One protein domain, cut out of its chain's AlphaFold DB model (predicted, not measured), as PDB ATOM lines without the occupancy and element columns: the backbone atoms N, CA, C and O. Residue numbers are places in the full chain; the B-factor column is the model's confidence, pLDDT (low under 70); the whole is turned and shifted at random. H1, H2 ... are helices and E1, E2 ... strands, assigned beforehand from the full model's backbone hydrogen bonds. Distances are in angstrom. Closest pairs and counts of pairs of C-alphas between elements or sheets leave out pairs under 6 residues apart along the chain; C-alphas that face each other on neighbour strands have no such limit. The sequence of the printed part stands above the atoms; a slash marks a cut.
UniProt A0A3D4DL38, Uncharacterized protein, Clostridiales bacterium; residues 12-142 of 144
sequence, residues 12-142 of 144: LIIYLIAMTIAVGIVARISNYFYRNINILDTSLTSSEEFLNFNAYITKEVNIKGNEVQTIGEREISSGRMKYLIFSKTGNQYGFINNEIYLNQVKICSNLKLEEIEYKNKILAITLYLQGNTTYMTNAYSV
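What this domain is: This is residues 12 to 142 of the 144 residues of an uncharacterized protein of Clostridiales bacterium (UniProt A0A3D4DL38). One very long helix, H1, sticks out as an arm with residues 12 to 41, and its last part packs on a compact head of two small, twisted sheets, E1 to E5 and E6 to E8, face to face as a sandwich. The 131 printed residues hold H1, then E1 to E8; each sheet is antiparallel and runs in chain order, and the class is mixed. The whole is extended, radius of gyration of the C-alphas 22.5 A, spanning 81 by 32 by 22 A.

Where its parts are: Find C-alpha 12 at (-63.090, -28.225, 32.339); from there H1, residues 12 to 61, runs 73.3 A to C-alpha 61 at (-16.335, 27.323, 22.323). Next come E1, 68 to 76, 22.3 A; E2, 79 to 86, 23.2 A; E3, 92 to 96; E4, 99 to 102; and E5, 105 to 108. E6, 111 to 119, 23.0 A, bends by 61 degrees at residue 114; E7, 122 to 129, 22.9 A, and E8, 136 to 141, follow, ending at C-alpha 141 (-20.550, 32.493, 24.815).

How they stand to each other: In H1 every O i to N i+4 pair is within hydrogen-bond range. H1 is on both sheets, two layers with each, a helix on one face; its closest C-alphas to E5 are Glu 49 and Cys 108, 5.8 A. It lies over E7, along the strands at 17 degrees on the local plane, 8.9 A in height over the sheet. Both sheets are meanders, each strand the antiparallel neighbour of the one before: look at N 74 and O 81 of E1 and E2, 2.8 A, and N 124 and O 117 of E7 and E6, 2.8 A. Between the sheets, the closest C-alphas of E4 and E6 are Glu 99 and Leu 111, 5.9 A.

The domain as a whole: C-alphas 12 and 65, the farthest apart, are 81.8 A apart. The printed part has no cut and no long link. Look for pLDDT under 70 at residues 36 to 46, 130 to 137 and 142.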
ATOM      1  N   LEU A  12     -64.119 -28.522  33.330       86.31
ATOM      2  CA  LEU A  12     -63.090 -28.225  32.339       86.31
ATOM      3  C   LEU A  12     -63.349 -26.881  31.642       86.31
ATOM      4  O   LEU A  12     -62.431 -26.080  31.485       86.31
ATOM      5  N   ILE A  13     -64.605 -26.596  31.286       91.56
ATOM      6  CA  ILE A  13     -65.000 -25.316  30.676       91.56
ATOM      7  C   ILE A  13     -64.728 -24.148  31.635       91.56
ATOM      8  O   ILE A  13     -64.137 -23.148  31.230       91.56
ATOM      9  N   ILE A  14     -65.095 -24.283  32.914       91.56
ATOM     10  CA  ILE A  14     -64.848 -23.246  33.931       91.56
ATOM     11  C   ILE A  14     -63.344 -22.985  34.093       91.56
ATOM     12  O   ILE A  14     -62.922 -21.829  34.157       91.56
ATOM     13  N   TYR A  15     -62.528 -24.044  34.109       92.06
ATOM     14  CA  TYR A  15     -61.073 -23.921  34.193       92.06
ATOM     15  C   TYR A  15     -60.488 -23.147  33.004       92.06
ATOM     16  O   TYR A  15     -59.692 -22.227  33.196       92.06
ATOM     17  N   LEU A  16     -60.922 -23.458  31.778       92.12
ATOM     18  CA  LEU A  16     -60.457 -22.772  30.569       92.12
ATOM     19  C   LEU A  16     -60.855 -21.290  30.545       92.12
ATOM     20  O   LEU A  16     -60.048 -20.446  30.153       92.12
ATOM     21  N   ILE A  17     -62.062 -20.952  31.011       93.62
ATOM     22  CA  ILE A  17     -62.507 -19.556  31.140       93.62
ATOM     23  C   ILE A  17     -61.619 -18.802  32.140       93.62
ATOM     24  O   ILE A  17     -61.093 -17.738  31.812       93.62
ATOM     25  N   ALA A  18     -61.394 -19.364  33.331       94.25
ATOM     26  CA  ALA A  18     -60.552 -18.744  34.354       94.25
ATOM     27  C   ALA A  18     -59.097 -18.565  33.880       94.25
ATOM     28  O   ALA A  18     -58.507 -17.501  34.071       94.25
ATOM     29  N   MET A  19     -58.539 -19.571  33.199       95.06
ATOM     30  CA  MET A  19     -57.197 -19.507  32.618       95.06
ATOM     31  C   MET A  19     -57.097 -18.418  31.542       95.06
ATOM     32  O   MET A  19     -56.131 -17.660  31.523       95.06
ATOM     33  N   THR A  20     -58.114 -18.286  30.687       94.94
ATOM     34  CA  THR A  20     -58.148 -17.263  29.628       94.94
ATOM     35  C   THR A  20     -58.179 -15.851  30.215       94.94
ATOM     36  O   THR A  20     -57.460 -14.969  29.746       94.94
ATOM     37  N   ILE A  21     -58.956 -15.640  31.283       95.00
ATOM     38  CA  ILE A  21     -58.992 -14.362  32.009       95.00
ATOM     39  C   ILE A  21     -57.618 -14.059  32.618       95.00
ATOM     40  O   ILE A  21     -57.105 -12.953  32.446       95.00
ATOM     41  N   ALA A  22     -56.993 -15.040  33.278       94.94
ATOM     42  CA  ALA A  22     -55.674 -14.870  33.881       94.94
ATOM     43  C   ALA A  22     -54.605 -14.501  32.836       94.94
ATOM     44  O   ALA A  22     -53.861 -13.537  33.029       94.94
ATOM     45  N   VAL A  23     -54.572 -15.200  31.696       95.06
ATOM     46  CA  VAL A  23     -53.658 -14.896  30.583       95.06
ATOM     47  C   VAL A  23     -53.923 -13.499  30.017       95.06
ATOM     48  O   VAL A  23     -52.979 -12.753  29.759       95.06
ATOM     49  N   GLY A  24     -55.193 -13.103  29.880       92.25
ATOM     50  CA  GLY A  24     -55.571 -11.769  29.416       92.25
ATOM     51  C   GLY A  24     -55.057 -10.648  30.324       92.25
ATOM     52  O   GLY A  24     -54.547  -9.642  29.828       92.25
ATOM     53  N   ILE A  25     -55.129 -10.831  31.645       93.62
ATOM     54  CA  ILE A  25     -54.605  -9.867  32.624       93.62
ATOM     55  C   ILE A  25     -53.079  -9.763  32.511       93.62
ATOM     56  O   ILE A  25     -52.555  -8.656  32.380       93.62
ATOM     57  N   VAL A  26     -52.370 -10.899  32.492       93.38
ATOM     58  CA  VAL A  26     -50.903 -10.921  32.355       93.38
ATOM     59  C   VAL A  26     -50.474 -10.241  31.056       93.38
ATOM     60  O   VAL A  26     -49.612  -9.370  31.088       93.38
ATOM     61  N   ALA A  27     -51.132 -10.537  29.931       91.31
ATOM     62  CA  ALA A  27     -50.821  -9.922  28.643       91.31
ATOM     63  C   ALA A  27     -50.980  -8.390  28.660       91.31
ATOM     64  O   ALA A  27     -50.148  -7.671  28.104       91.31
ATOM     65  N   ARG A  28     -52.023  -7.867  29.320       88.44
ATOM     66  CA  ARG A  28     -52.232  -6.416  29.465       88.44
ATOM     67  C   ARG A  28     -51.146  -5.764  30.317       88.44
ATOM     68  O   ARG A  28     -50.632  -4.718  29.922       88.44
ATOM     69  N   ILE A  29     -50.786  -6.384  31.438       89.00
ATOM     70  CA  ILE A  29     -49.728  -5.901  32.334       89.00
ATOM     71  C   ILE A  29     -48.374  -5.926  31.614       89.00
ATOM     72  O   ILE A  29     -47.680  -4.913  31.585       89.00
ATOM     73  N   SER A  30     -48.026  -7.035  30.959       88.25
ATOM     74  CA  SER A  30     -46.796  -7.151  30.171       88.25
ATOM     75  C   SER A  30     -46.727  -6.075  29.089       88.25
ATOM     76  O   SER A  30     -45.716  -5.387  28.987       88.25
ATOM     77  N   ASN A  31     -47.804  -5.864  28.326       85.06
ATOM     78  CA  ASN A  31     -47.822  -4.844  27.275       85.06
ATOM     79  C   ASN A  31     -47.672  -3.420  27.842       85.06
ATOM     80  O   ASN A  31     -46.996  -2.583  27.247       85.06
ATOM     81  N   TYR A  32     -48.251  -3.142  29.016       84.38
ATOM     82  CA  TYR A  32     -48.018  -1.883  29.720       84.38
ATOM     83  C   TYR A  32     -46.532  -1.704  30.058       84.38
ATOM     84  O   TYR A  32     -45.952  -0.679  29.708       84.38
ATOM     85  N   PHE A  33     -45.880  -2.695  30.669       82.19
ATOM     86  CA  PHE A  33     -44.459  -2.590  31.016       82.19
ATOM     87  C   PHE A  33     -43.547  -2.482  29.789       82.19
ATOM     88  O   PHE A  33     -42.705  -1.589  29.756       82.19
ATOM     89  N   TYR A  34     -43.745  -3.302  28.754       77.06
ATOM     90  CA  TYR A  34     -42.934  -3.240  27.531       77.06
ATOM     91  C   TYR A  34     -43.035  -1.887  26.826       77.06
ATOM     92  O   TYR A  34     -42.021  -1.340  26.393       77.06
ATOM     93  N   ARG A  35     -44.240  -1.308  26.747       70.44
ATOM     94  CA  ARG A  35     -44.417   0.035  26.182       70.44
ATOM     95  C   ARG A  35     -43.685   1.100  26.995       70.44
ATOM     96  O   ARG A  35     -43.068   1.974  26.402       70.44
ATOM     97  N   ASN A  36     -43.743   1.029  28.323       65.62
ATOM     98  CA  ASN A  36     -43.099   2.019  29.187       65.62
ATOM     99  C   ASN A  36     -41.567   1.902  29.192       65.62
ATOM    100  O   ASN A  36     -40.894   2.927  29.158       65.62
ATOM    101  N   ILE A  37     -41.010   0.686  29.176       66.75
ATOM    102  CA  ILE A  37     -39.554   0.473  29.092       66.75
ATOM    103  C   ILE A  37     -39.005   1.043  27.783       66.75
ATOM    104  O   ILE A  37     -38.039   1.794  27.806       66.75
ATOM    105  N   ASN A  38     -39.677   0.794  26.656       60.22
ATOM    106  CA  ASN A  38     -39.242   1.328  25.364       60.22
ATOM    107  C   ASN A  38     -39.254   2.874  25.327       60.22
ATOM    108  O   ASN A  38     -38.384   3.501  24.724       60.22
ATOM    109  N   ILE A  39     -40.219   3.507  26.007       63.00
ATOM    110  CA  ILE A  39     -40.275   4.972  26.155       63.00
ATOM    111  C   ILE A  39     -39.114   5.480  27.025       63.00
ATOM    112  O   ILE A  39     -38.477   6.470  26.665       63.00
ATOM    113  N   LEU A  40     -38.823   4.807  28.144       59.16
ATOM    114  CA  LEU A  40     -37.717   5.166  29.037       59.16
ATOM    115  C   LEU A  40     -36.362   5.047  28.332       59.16
ATOM    116  O   LEU A  40     -35.605   6.015  28.348       59.16
ATOM    117  N   ASP A  41     -36.094   3.935  27.646       59.00
ATOM    118  CA  ASP A  41     -34.845   3.727  26.901       59.00
ATOM    119  C   ASP A  41     -34.652   4.807  25.833       59.00
ATOM    120  O   ASP A  41     -33.607   5.456  25.777       59.00
ATOM    121  N   THR A  42     -35.703   5.099  25.059       60.31
ATOM    122  CA  THR A  42     -35.661   6.160  24.042       60.31
ATOM    123  C   THR A  42     -35.355   7.526  24.665       60.31
ATOM    124  O   THR A  42     -34.579   8.296  24.099       60.31
ATOM    125  N   SER A  43     -35.922   7.838  25.838       60.19
ATOM    126  CA  SER A  43     -35.682   9.108  26.544       60.19
ATOM    127  C   SER A  43     -34.272   9.230  27.141       60.19
ATOM    128  O   SER A  43     -33.700  10.326  27.166       60.19
ATOM    129  N   LEU A  44     -33.682   8.112  27.577       60.03
ATOM    130  CA  LEU A  44     -32.330   8.059  28.128       60.03
ATOM    131  C   LEU A  44     -31.280   8.217  27.025       60.03
ATOM    132  O   LEU A  44     -30.448   9.117  27.118       60.03
ATOM    133  N   THR A  45     -31.378   7.437  25.942       60.00
ATOM    134  CA  THR A  45     -30.487   7.569  24.773       60.00
ATOM    135  C   THR A  45     -30.575   8.969  24.163       60.00
ATOM    136  O   THR A  45     -29.567   9.573  23.807       60.00
ATOM    137  N   SER A  46     -31.783   9.530  24.123       63.97
ATOM    138  CA  SER A  46     -32.038  10.907  23.695       63.97
ATOM    139  C   SER A  46     -31.280  11.956  24.513       63.97
ATOM    140  O   SER A  46     -30.717  12.908  23.971       63.97
ATOM    141  N   SER A  47     -31.264  11.785  25.834       71.00
ATOM    142  CA  SER A  47     -30.555  12.691  26.740       71.00
ATOM    143  C   SER A  47     -29.041  12.543  26.593       71.00
ATOM    144  O   SER A  47     -28.317  13.535  26.633       71.00
ATOM    145  N   GLU A  48     -28.561  11.319  26.373       80.12
ATOM    146  CA  GLU A  48     -27.142  11.025  26.187       80.12
ATOM    147  C   GLU A  48     -26.575  11.656  24.909       80.12
ATOM    148  O   GLU A  48     -25.537  12.311  24.963       80.12
ATOM    149  N   GLU A  49     -27.263  11.542  23.768       83.50
ATOM    150  CA  GLU A  49     -26.792  12.155  22.520       83.50
ATOM    151  C   GLU A  49     -26.711  13.682  22.611       83.50
ATOM    152  O   GLU A  49     -25.728  14.282  22.170       83.50
ATOM    153  N   PHE A  50     -27.711  14.313  23.231       83.56
ATOM    154  CA  PHE A  50     -27.696  15.756  23.447       83.56
ATOM    155  C   PHE A  50     -26.556  16.179  24.381       83.56
ATOM    156  O   PHE A  50     -25.841  17.140  24.094       83.56
ATOM    157  N   LEU A  51     -26.338  15.448  25.479       84.94
ATOM    158  CA  LEU A  51     -25.223  15.696  26.394       84.94
ATOM    159  C   LEU A  51     -23.866  15.516  25.706       84.94
ATOM    160  O   LEU A  51     -22.988  16.365  25.872       84.94
ATOM    161  N   ASN A  52     -23.707  14.468  24.896       88.12
ATOM    162  CA  ASN A  52     -22.488  14.212  24.132       88.12
ATOM    163  C   ASN A  52     -22.202  15.359  23.161       88.12
ATOM    164  O   ASN A  52     -21.107  15.924  23.189       88.12
ATOM    165  N   PHE A  53     -23.191  15.771  22.361       90.94
ATOM    166  CA  PHE A  53     -23.056  16.926  21.472       90.94
ATOM    167  C   PHE A  53     -22.655  18.194  22.235       90.94
ATOM    168  O   PHE A  53     -21.701  18.884  21.859       90.94
ATOM    169  N   ASN A  54     -23.340  18.476  23.346       88.38
ATOM    170  CA  ASN A  54     -23.051  19.640  24.175       88.38
ATOM    171  C   ASN A  54     -21.631  19.606  24.728       88.38
ATOM    172  O   ASN A  54     -20.993  20.654  24.784       88.38
ATOM    173  N   ALA A  55     -21.117  18.438  25.115       89.88
ATOM    174  CA  ALA A  55     -19.746  18.299  25.585       89.88
ATOM    175  C   ALA A  55     -18.733  18.674  24.489       89.88
ATOM    176  O   ALA A  55     -17.786  19.416  24.765       89.88
ATOM    177  N   TYR A  56     -18.955  18.235  23.242       92.81
ATOM    178  CA  TYR A  56     -18.110  18.604  22.101       92.81
ATOM    179  C   TYR A  56     -18.137  20.112  21.824       92.81
ATOM    180  O   TYR A  56     -17.079  20.744  21.814       92.81
ATOM    181  N   ILE A  57     -19.324  20.711  21.678       91.75
ATOM    182  CA  ILE A  57     -19.447  22.152  21.396       91.75
ATOM    183  C   ILE A  57     -18.925  23.001  22.554       91.75
ATOM    184  O   ILE A  57     -18.204  23.967  22.327       91.75
ATOM    185  N   THR A  58     -19.220  22.629  23.801       89.75
ATOM    186  CA  THR A  58     -18.726  23.351  24.984       89.75
ATOM    187  C   THR A  58     -17.205  23.318  25.049       89.75
ATOM    188  O   THR A  58     -16.571  24.324  25.359       89.75
ATOM    189  N   LYS A  59     -16.585  22.175  24.739       90.62
ATOM    190  CA  LYS A  59     -15.127  22.087  24.650       90.62
ATOM    191  C   LYS A  59     -14.588  23.018  23.567       90.62
ATOM    192  O   LYS A  59     -13.580  23.675  23.795       90.62
ATOM    193  N   GLU A  60     -15.266  23.089  22.429       90.06
ATOM    194  CA  GLU A  60     -14.865  23.891  21.277       90.06
ATOM    195  C   GLU A  60     -14.949  25.405  21.538       90.06
ATOM    196  O   GLU A  60     -13.970  26.123  21.320       90.06
ATOM    197  N   VAL A  61     -16.083  25.890  22.059       89.31
ATOM    198  CA  VAL A  61     -16.335  27.323  22.323       89.31
ATOM    199  C   VAL A  61     -15.512  27.883  23.488       89.31
ATOM    200  O   VAL A  61     -15.286  29.091  23.571       89.31
ATOM    201  N   ASN A  62     -15.037  27.009  24.382       88.88
ATOM    202  CA  ASN A  62     -14.196  27.383  25.518       88.88
ATOM    203  C   ASN A  62     -12.704  27.475  25.162       88.88
ATOM    204  O   ASN A  62     -11.894  27.886  25.998       88.88
ATOM    205  N   ILE A  63     -12.307  27.116  23.937       89.81
ATOM    206  CA  ILE A  63     -10.941  27.350  23.470       89.81
ATOM    207  C   ILE A  63     -10.771  28.855  23.243       89.81
ATOM    208  O   ILE A  63     -11.435  29.449  22.400       89.81
ATOM    209  N   LYS A  64      -9.832  29.474  23.969       87.31
ATOM    210  CA  LYS A  64      -9.565  30.917  23.870       87.31
ATOM    211  C   LYS A  64      -9.310  31.365  22.433       87.31
ATOM    212  O   LYS A  64      -8.395  30.844  21.774       87.31
ATOM    213  N   GLY A  65     -10.097  32.338  21.980       85.38
ATOM    214  CA  GLY A  65     -10.025  32.912  20.639       85.38
ATOM    215  C   GLY A  65     -10.498  31.977  19.520       85.38
ATOM    216  O   GLY A  65     -10.181  32.231  18.361       85.38
ATOM    217  N   ASN A  66     -11.197  30.884  19.846       90.19
ATOM    218  CA  ASN A  66     -11.792  29.984  18.864       90.19
ATOM    219  C   ASN A  66     -13.230  30.416  18.565       90.19
ATOM    220  O   ASN A  66     -14.158  30.084  19.296       90.19
ATOM    221  N   GLU A  67     -13.402  31.190  17.500       90.81
ATOM    222  CA  GLU A  67     -14.689  31.774  17.117       90.81
ATOM    223  C   GLU A  67     -15.319  31.004  15.957       90.81
ATOM    224  O   GLU A  67     -14.637  30.303  15.209       90.81
ATOM    225  N   VAL A  68     -16.631  31.153  15.777       92.19
ATOM    226  CA  VAL A  68     -17.306  30.627  14.587       92.19
ATOM    227  C   VAL A  68     -16.853  31.445  13.382       92.19
ATOM    228  O   VAL A  68     -17.093  32.650  13.314       92.19
ATOM    229  N   GLN A  69     -16.177  30.789  12.444       93.00
ATOM    230  CA  GLN A  69     -15.683  31.404  11.216       93.00
ATOM    231  C   GLN A  69     -16.760  31.413  10.135       93.00
ATOM    232  O   GLN A  69     -16.970  32.428   9.474       93.00
ATOM    233  N   THR A  70     -17.429  30.273   9.960       93.19
ATOM    234  CA  THR A  70     -18.349  30.051   8.844       93.19
ATOM    235  C   THR A  70     -19.533  29.222   9.306       93.19
ATOM    236  O   THR A  70     -19.356  28.174   9.926       93.19
ATOM    237  N   ILE A  71     -20.732  29.662   8.931       94.69
ATOM    238  CA  ILE A  71     -21.942  28.841   8.907       94.69
ATOM    239  C   ILE A  71     -22.396  28.798   7.454       94.69
ATOM    240  O   ILE A  71     -22.496  29.841   6.809       94.69
ATOM    241  N   GLY A  72     -22.629  27.604   6.926       93.44
ATOM    242  CA  GLY A  72     -23.013  27.435   5.532       93.44
ATOM    243  C   GLY A  72     -23.871  26.206   5.304       93.44
ATOM    244  O   GLY A  72     -24.082  25.387   6.197       93.44
ATOM    245  N   GLU A  73     -24.364  26.091   4.078       94.56
ATOM    246  CA  GLU A  73     -25.159  24.961   3.615       94.56
ATOM    247  C   GLU A  73     -24.610  24.484   2.270       94.56
ATOM    248  O   GLU A  73     -24.193  25.287   1.435       94.56
ATOM    249  N   ARG A  74     -24.577  23.166   2.068       91.94
ATOM    250  CA  ARG A  74     -24.156  22.540   0.813       91.94
ATOM    251  C   ARG A  74     -25.085  21.392   0.445       91.94
ATOM    252  O   ARG A  74     -25.522  20.640   1.311       91.94
ATOM    253  N   GLU A  75     -25.335  21.231  -0.848       91.00
ATOM    254  CA  GLU A  75     -25.995  20.036  -1.373       91.00
ATOM    255  C   GLU A  75     -25.012  18.856  -1.344       91.00
ATOM    256  O   GLU A  75     -23.836  18.987  -1.706       91.00
ATOM    257  N   ILE A  76     -25.496  17.706  -0.896       87.88
ATOM    258  CA  ILE A  76     -24.804  16.419  -0.902       87.88
ATOM    259  C   ILE A  76     -25.732  15.354  -1.490       87.88
ATOM    260  O   ILE A  76     -26.941  15.542  -1.596       87.88
ATOM    261  N   SER A  77     -25.183  14.196  -1.854       84.75
ATOM    262  CA  SER A  77     -25.953  13.117  -2.490       84.75
ATOM    263  C   SER A  77     -27.152  12.635  -1.660       84.75
ATOM    264  O   SER A  77     -28.108  12.109  -2.218       84.75
ATOM    265  N   SER A  78     -27.106  12.804  -0.335       78.25
ATOM    266  CA  SER A  78     -28.161  12.413   0.607       78.25
ATOM    267  C   SER A  78     -29.091  13.561   1.031       78.25
ATOM    268  O   SER A  78     -29.928  13.349   1.909       78.25
ATOM    269  N   GLY A  79     -28.967  14.754   0.433       84.94
ATOM    270  CA  GLY A  79     -29.798  15.928   0.719       84.94
ATOM    271  C   GLY A  79     -28.986  17.192   1.012       84.94
ATOM    272  O   GLY A  79     -27.896  17.386   0.483       84.94
ATOM    273  N   ARG A  80     -29.504  18.060   1.885       88.75
ATOM    274  CA  ARG A  80     -28.814  19.282   2.318       88.75
ATOM    275  C   ARG A  80     -28.015  19.045   3.588       88.75
ATOM    276  O   ARG A  80     -28.537  18.525   4.568       88.75
ATOM    277  N   MET A  81     -26.765  19.490   3.579       92.00
ATOM    278  CA  MET A  81     -25.888  19.506   4.742       92.00
ATOM    279  C   MET A  81     -25.683  20.939   5.208       92.00
ATOM    280  O   MET A  81     -25.108  21.750   4.480       92.00
ATOM    281  N   LYS A  82     -26.072  21.230   6.449       94.88
ATOM    282  CA  LYS A  82     -25.653  22.454   7.137       94.88
ATOM    283  C   LYS A  82     -24.327  22.204   7.840       94.88
ATOM    284  O   LYS A  82     -24.064  21.084   8.281       94.88
ATOM    285  N   TYR A  83     -23.479  23.218   7.927       94.94
ATOM    286  CA  TYR A  83     -22.188  23.091   8.587       94.94
ATOM    287  C   TYR A  83     -21.753  24.370   9.303       94.94
ATOM    288  O   TYR A  83     -22.170  25.477   8.967       94.94
ATOM    289  N   LEU A  84     -20.887  24.172  10.292       95.19
ATOM    290  CA  LEU A  84     -20.298  25.168  11.183       95.19
ATOM    291  C   LEU A  84     -18.788  24.904  11.234       95.19
ATOM    292  O   LEU A  84     -18.390  23.763  11.453       95.19
ATOM    293  N   ILE A  85     -17.957  25.929  11.036       95.44
ATOM    294  CA  ILE A  85     -16.491  25.834  11.121       95.44
ATOM    295  C   ILE A  85     -15.965  26.811  12.169       95.44
ATOM    296  O   ILE A  85     -16.341  27.986  12.175       95.44
ATOM    297  N   PHE A  86     -15.062  26.327  13.017       94.38
ATOM    298  CA  PHE A  86     -14.359  27.123  14.017       94.38
ATOM    299  C   PHE A  86     -13.004  27.629  13.506       94.38
ATOM    300  O   PHE A  86     -12.254  26.900  12.858       94.38
ATOM    301  N   SER A  87     -12.680  28.887  13.805       92.75
ATOM    302  CA  SER A  87     -11.568  29.625  13.200       92.75
ATOM    303  C   SER A  87     -10.185  29.112  13.589       92.75
ATOM    304  O   SER A  87      -9.268  29.154  12.773       92.75
ATOM    305  N   LYS A  88     -10.009  28.652  14.832       92.25
ATOM    306  CA  LYS A  88      -8.687  28.317  15.378       92.25
ATOM    307  C   LYS A  88      -8.359  26.838  15.252       92.25
ATOM    308  O   LYS A  88      -7.219  26.487  14.972       92.25
ATOM    309  N   THR A  89      -9.340  25.978  15.489       92.62
ATOM    310  CA  THR A  89      -9.175  24.525  15.355       92.62
ATOM    311  C   THR A  89      -9.345  24.055  13.914       92.62
ATOM    312  O   THR A  89      -8.816  23.007  13.557       92.62
ATOM    313  N   GLY A  90     -10.097  24.799  13.095       92.88
ATOM    314  CA  GLY A  90     -10.561  24.327  11.792       92.88
ATOM    315  C   GLY A  90     -11.606  23.212  11.896       92.88
ATOM    316  O   GLY A  90     -11.949  22.611  10.880       92.88
ATOM    317  N   ASN A  91     -12.111  22.920  13.102       96.00
ATOM    318  CA  ASN A  91     -13.089  21.863  13.310       96.00
ATOM    319  C   ASN A  91     -14.398  22.210  12.605       96.00
ATOM    320  O   ASN A  91     -14.970  23.282  12.820       96.00
ATOM    321  N   GLN A  92     -14.878  21.270  11.799       95.69
ATOM    322  CA  GLN A  92     -16.139  21.363  11.090       95.69
ATOM    323  C   GLN A  92     -17.178  20.445  11.729       95.69
ATOM    324  O   GLN A  92     -17.012  19.222  11.758       95.69
ATOM    325  N   TYR A  93     -18.285  21.043  12.151       95.69
ATOM    326  CA  TYR A  93     -19.505  20.352  12.542       95.69
ATOM    327  C   TYR A  93     -20.441  20.286  11.340       95.69
ATOM    328  O   TYR A  93     -20.741  21.311  10.732       95.69
ATOM    329  N   GLY A  94     -20.869  19.084  10.970       94.88
ATOM    330  CA  GLY A  94     -21.779  18.824   9.859       94.88
ATOM    331  C   GLY A  94     -23.073  18.184  10.339       94.88
ATOM    332  O   GLY A  94     -23.031  17.255  11.139       94.88
ATOM    333  N   PHE A  95     -24.200  18.653   9.815       94.00
ATOM    334  CA  PHE A  95     -25.537  18.191  10.181       94.00
ATOM    335  C   PHE A  95     -26.207  17.600   8.939       94.00
ATOM    336  O   PHE A  95     -26.474  18.325   7.976       94.00
ATOM    337  N   ILE A  96     -26.426  16.282   8.940       92.00
ATOM    338  CA  ILE A  96     -26.976  15.526   7.806       92.00
ATOM    339  C   ILE A  96     -28.017  14.546   8.339       92.00
ATOM    340  O   ILE A  96     -27.665  13.695   9.139       92.00
ATOM    341  N   ASN A  97     -29.266  14.608   7.867       85.19
ATOM    342  CA  ASN A  97     -30.286  13.567   8.090       85.19
ATOM    343  C   ASN A  97     -30.348  12.999   9.532       85.19
ATOM    344  O   ASN A  97     -30.380  11.787   9.707       85.19
ATOM    345  N   ASN A  98     -30.391  13.881  10.542       87.75
ATOM    346  CA  ASN A  98     -30.443  13.578  11.993       87.75
ATOM    347  C   ASN A  98     -29.129  13.094  12.614       87.75
ATOM    348  O   ASN A  98     -29.087  12.702  13.776       87.75
ATOM    349  N   GLU A  99     -28.053  13.141  11.851       90.94
ATOM    350  CA  GLU A  99     -26.731  12.744  12.287       90.94
ATOM    351  C   GLU A  99     -25.833  13.977  12.347       90.94
ATOM    352  O   GLU A  99     -25.924  14.900  11.523       90.94
ATOM    353  N   ILE A 100     -24.946  13.984  13.337       93.06
ATOM    354  CA  ILE A 100     -23.982  15.059  13.541       93.06
ATOM    355  C   ILE A 100     -22.583  14.484  13.392       93.06
ATOM    356  O   ILE A 100     -22.249  13.449  13.973       93.06
ATOM    357  N   TYR A 101     -21.759  15.182  12.620       93.94
ATOM    358  CA  TYR A 101     -20.392  14.805  12.307       93.94
ATOM    359  C   TYR A 101     -19.417  15.884  12.762       93.94
ATOM    360  O   TYR A 101     -19.638  17.060  12.494       93.94
ATOM    361  N   LEU A 102     -18.302  15.480  13.363       95.12
ATOM    362  CA  LEU A 102     -17.134  16.315  13.620       95.12
ATOM    363  C   LEU A 102     -15.999  15.861  12.702       95.12
ATOM    364  O   LEU A 102     -15.532  14.732  12.819       95.12
ATOM    365  N   ASN A 103     -15.549  16.720  11.784       92.81
ATOM    366  CA  ASN A 103     -14.455  16.417  10.850       92.81
ATOM    367  C   ASN A 103     -14.615  15.054  10.143       92.81
ATOM    368  O   ASN A 103     -13.643  14.321   9.989       92.81
ATOM    369  N   GLN A 104     -15.839  14.721   9.712       89.62
ATOM    370  CA  GLN A 104     -16.235  13.446   9.074       89.62
ATOM    371  C   GLN A 104     -16.454  12.255  10.024       89.62
ATOM    372  O   GLN A 104     -16.964  11.223   9.592       89.62
ATOM    373  N   VAL A 105     -16.154  12.384  11.317       92.50
ATOM    374  CA  VAL A 105     -16.466  11.361  12.323       92.50
ATOM    375  C   VAL A 105     -17.871  11.597  12.862       92.50
ATOM    376  O   VAL A 105     -18.172  12.685  13.346       92.50
ATOM    377  N   LYS A 106     -18.741  10.587  12.791       93.31
ATOM    378  CA  LYS A 106     -20.087  10.657  13.372       93.31
ATOM    379  C   LYS A 106     -19.993  10.710  14.900       93.31
ATOM    380  O   LYS A 106     -19.339   9.857  15.493       93.31
ATOM    381  N   ILE A 107     -20.650  11.692  15.512       92.06
ATOM    382  CA  ILE A 107     -20.692  11.889  16.971       92.06
ATOM    383  C   ILE A 107     -22.100  11.728  17.562       92.06
ATOM    384  O   ILE A 107     -22.224  11.407  18.740       92.06
ATOM    385  N   CYS A 108     -23.153  11.915  16.760       90.19
ATOM    386  CA  CYS A 108     -24.552  11.697  17.156       90.19
ATOM    387  C   CYS A 108     -25.324  11.082  15.985       90.19
ATOM    388  O   CYS A 108     -25.030  11.415  14.832       90.19
ATOM    389  N   SER A 109     -26.298  10.215  16.267       88.69
ATOM    390  CA  SER A 109     -27.040   9.470  15.237       88.69
ATOM    391  C   SER A 109     -28.538   9.779  15.197       88.69
ATOM    392  O   SER A 109     -29.188   9.427  14.217       88.69
ATOM    393  N   ASN A 110     -29.103  10.412  16.226       86.69
ATOM    394  CA  ASN A 110     -30.538  10.674  16.326       86.69
ATOM    395  C   ASN A 110     -30.872  12.119  16.754       86.69
ATOM    396  O   ASN A 110     -31.927  12.390  17.334       86.69
ATOM    397  N   LEU A 111     -29.999  13.073  16.431       86.94
ATOM    398  CA  LEU A 111     -30.130  14.474  16.815       86.94
ATOM    399  C   LEU A 111     -30.205  15.364  15.572       86.94
ATOM    400  O   LEU A 111     -29.233  15.539  14.836       86.94
ATOM    401  N   LYS A 112     -31.384  15.938  15.328       88.50
ATOM    402  CA  LYS A 112     -31.648  16.780  14.165       88.50
ATOM    403  C   LYS A 112     -31.479  18.254  14.500       88.50
ATOM    404  O   LYS A 112     -31.910  18.737  15.545       88.50
ATOM    405  N   LEU A 113     -30.879  18.963  13.553       89.88
ATOM    406  CA  LEU A 113     -30.752  20.407  13.578       89.88
ATOM    407  C   LEU A 113     -32.030  21.092  13.103       89.88
ATOM    408  O   LEU A 113     -32.518  20.795  12.014       89.88
ATOM    409  N   GLU A 114     -32.509  22.036  13.909       89.44
ATOM    410  CA  GLU A 114     -33.555  22.982  13.521       89.44
ATOM    411  C   GLU A 114     -32.930  24.314  13.091       89.44
ATOM    412  O   GLU A 114     -33.162  24.787  11.981       89.44
ATOM    413  N   GLU A 115     -32.076  24.891  13.940       89.88
ATOM    414  CA  GLU A 115     -31.548  26.238  13.727       89.88
ATOM    415  C   GLU A 115     -30.127  26.402  14.278       89.88
ATOM    416  O   GLU A 115     -29.753  25.796  15.283       89.88
ATOM    417  N   ILE A 116     -29.330  27.236  13.601       92.19
ATOM    418  CA  ILE A 116     -28.026  27.713  14.076       92.19
ATOM    419  C   ILE A 116     -27.987  29.218  13.864       92.19
ATOM    420  O   ILE A 116     -28.112  29.677  12.727       92.19
ATOM    421  N   GLU A 117     -27.725  29.957  14.935       90.62
ATOM    422  CA  GLU A 117     -27.481  31.393  14.899       90.62
ATOM    423  C   GLU A 117     -26.127  31.701  15.544       90.62
ATOM    424  O   GLU A 117     -25.768  31.148  16.584       90.62
ATOM    425  N   TYR A 118     -25.363  32.606  14.935       89.75
ATOM    426  CA  TYR A 118     -24.161  33.156  15.550       89.75
ATOM    427  C   TYR A 118     -24.192  34.676  15.482       89.75
ATOM    428  O   TYR A 118     -24.084  35.266  14.406       89.75
ATOM    429  N   LYS A 119     -24.340  35.317  16.642       87.62
ATOM    430  CA  LYS A 119     -24.451  36.773  16.756       87.62
ATOM    431  C   LYS A 119     -23.767  37.261  18.017       87.62
ATOM    432  O   LYS A 119     -23.898  36.658  19.072       87.62
ATOM    433  N   ASN A 120     -23.035  38.373  17.923       85.69
ATOM    434  CA  ASN A 120     -22.335  38.979  19.064       85.69
ATOM    435  C   ASN A 120     -21.475  37.975  19.860       85.69
ATOM    436  O   ASN A 120     -21.396  38.064  21.081       85.69
ATOM    437  N   LYS A 121     -20.834  37.021  19.167       82.06
ATOM    438  CA  LYS A 121     -20.029  35.938  19.767       82.06
ATOM    439  C   LYS A 121     -20.808  34.951  20.639       82.06
ATOM    440  O   LYS A 121     -20.218  34.221  21.434       82.06
ATOM    441  N   ILE A 122     -22.123  34.917  20.467       85.31
ATOM    442  CA  ILE A 122     -23.008  33.916  21.039       85.31
ATOM    443  C   ILE A 122     -23.393  32.967  19.911       85.31
ATOM    444  O   ILE A 122     -23.955  33.397  18.904       85.31
ATOM    445  N   LEU A 123     -23.053  31.691  20.071       88.94
ATOM    446  CA  LEU A 123     -23.492  30.608  19.196       88.94
ATOM    447  C   LEU A 123     -24.722  29.960  19.826       88.94
ATOM    448  O   LEU A 123     -24.614  29.383  20.904       88.94
ATOM    449  N   ALA A 124     -25.868  30.054  19.165       88.69
ATOM    450  CA  ALA A 124     -27.088  29.356  19.536       88.69
ATOM    451  C   ALA A 124     -27.326  28.198  18.565       88.69
ATOM    452  O   ALA A 124     -27.283  28.378  17.346       88.69
ATOM    453  N   ILE A 125     -27.549  27.002  19.107       88.56
ATOM    454  CA  ILE A 125     -27.861  25.799  18.331       88.56
ATOM    455  C   ILE A 125     -29.147  25.196  18.891       88.56
ATOM    456  O   ILE A 125     -29.217  24.855  20.076       88.56
ATOM    457  N   THR A 126     -30.145  25.051  18.023       87.94
ATOM    458  CA  THR A 126     -31.447  24.460  18.333       87.94
ATOM    459  C   THR A 126     -31.527  23.072  17.718       87.94
ATOM    460  O   THR A 126     -31.429  22.906  16.498       87.94
ATOM    461  N   LEU A 127     -31.708  22.070  18.576       87.81
ATOM    462  CA  LEU A 127     -31.732  20.657  18.208       87.81
ATOM    463  C   LEU A 127     -33.012  19.997  18.713       87.81
ATOM    464  O   LEU A 127     -33.582  20.400  19.729       87.81
ATOM    465  N   TYR A 128     -33.437  18.939  18.034       82.19
ATOM    466  CA  TYR A 128     -34.493  18.056  18.512       82.19
ATOM    467  C   TYR A 128     -34.201  16.612  18.131       82.19
ATOM    468  O   TYR A 128     -33.491  16.316  17.169       82.19
ATOM    469  N   LEU A 129     -34.762  15.703  18.913       76.81
ATOM    470  CA  LEU A 129     -34.611  14.271  18.708       76.81
ATOM    471  C   LEU A 129     -35.741  13.749  17.835       76.81
ATOM    472  O   LEU A 129     -36.893  14.172  17.968       76.81
ATOM    473  N   GLN A 130     -35.434  12.790  16.965       66.88
ATOM    474  CA  GLN A 130     -36.464  12.166  16.145       66.88
ATOM    475  C   GLN A 130     -37.475  11.433  17.040       66.88
ATOM    476  O   GLN A 130     -37.113  10.558  17.823       66.88
ATOM    477  N   GLY A 131     -38.753  11.800  16.922       62.34
ATOM    478  CA  GLY A 131     -39.841  11.219  17.717       62.34
ATOM    479  C   GLY A 131     -40.184  11.979  19.001       62.34
ATOM    480  O   GLY A 131     -41.158  11.615  19.657       62.34
ATOM    481  N   ASN A 132     -39.454  13.049  19.336       62.41
ATOM    482  CA  ASN A 132     -39.784  13.940  20.446       62.41
ATOM    483  C   ASN A 132     -40.200  15.326  19.921       62.41
ATOM    484  O   ASN A 132     -39.679  15.791  18.911       62.41
ATOM    485  N   THR A 133     -41.150  15.987  20.587       54.94
ATOM    486  CA  THR A 133     -41.639  17.329  20.186       54.94
ATOM    487  C   THR A 133     -40.929  18.466  20.920       54.94
ATOM    488  O   THR A 133     -41.155  19.637  20.625       54.94
ATOM    489  N   THR A 134     -40.061  18.131  21.873       59.66
ATOM    490  CA  THR A 134     -39.345  19.110  22.687       59.66
ATOM    491  C   THR A 134     -38.046  19.525  22.007       59.66
ATOM    492  O   THR A 134     -37.134  18.715  21.831       59.66
ATOM    493  N   TYR A 135     -37.955  20.807  21.670       59.41
ATOM    494  CA  TYR A 135     -36.727  21.441  21.208       59.41
ATOM    495  C   TYR A 135     -35.804  21.724  22.391       59.41
ATOM    496  O   TYR A 135     -36.245  22.197  23.439       59.41
ATOM    497  N   MET A 136     -34.510  21.480  22.211       68.19
ATOM    498  CA  MET A 136     -33.477  21.861  23.164       68.19
ATOM    499  C   MET A 136     -32.555  22.876  22.492       68.19
ATOM    500  O   MET A 136     -31.884  22.571  21.506       68.19
ATOM    501  N   THR A 137     -32.559  24.102  23.013       69.69
ATOM    502  CA  THR A 137     -31.718  25.199  22.522       69.69
ATOM    503  C   THR A 137     -30.631  25.479  23.537       69.69
ATOM    504  O   THR A 137     -30.939  25.775  24.691       69.69
ATOM    505  N   ASN A 138     -29.374  25.436  23.101       77.50
ATOM    506  CA  ASN A 138     -28.246  25.868  23.914       77.50
ATOM    507  C   ASN A 138     -27.546  27.060  23.269       77.50
ATOM    508  O   ASN A 138     -27.286  27.066  22.065       77.50
ATOM    509  N   ALA A 139     -27.225  28.050  24.100       71.19
ATOM    510  CA  ALA A 139     -26.464  29.229  23.720       71.19
ATOM    511  C   ALA A 139     -25.102  29.221  24.422       71.19
ATOM    512  O   ALA A 139     -25.015  29.056  25.639       71.19
ATOM    513  N   TYR A 140     -24.042  29.430  23.649       77.88
ATOM    514  CA  TYR A 140     -22.658  29.390  24.101       77.88
ATOM    515  C   TYR A 140     -22.001  30.749  23.882       77.88
ATOM    516  O   TYR A 140     -21.985  31.256  22.761       77.88
ATOM    517  N   SER A 141     -21.425  31.324  24.937       72.12
ATOM    518  CA  SER A 141     -20.550  32.493  24.815       72.12
ATOM    519  C   SER A 141     -19.142  32.031  24.463       72.12
ATOM    520  O   SER A 141     -18.554  31.238  25.195       72.12
ATOM    521  N   VAL A 142     -18.573  32.561  23.383       66.19
ATOM    522  CA  VAL A 142     -17.196  32.239  22.994       66.19
ATOM    523  C   VAL A 142     -16.197  33.007  23.870       66.19
ATOM    524  O   VAL A 142     -16.315  34.223  24.039       66.19
TER     525      VAL A 142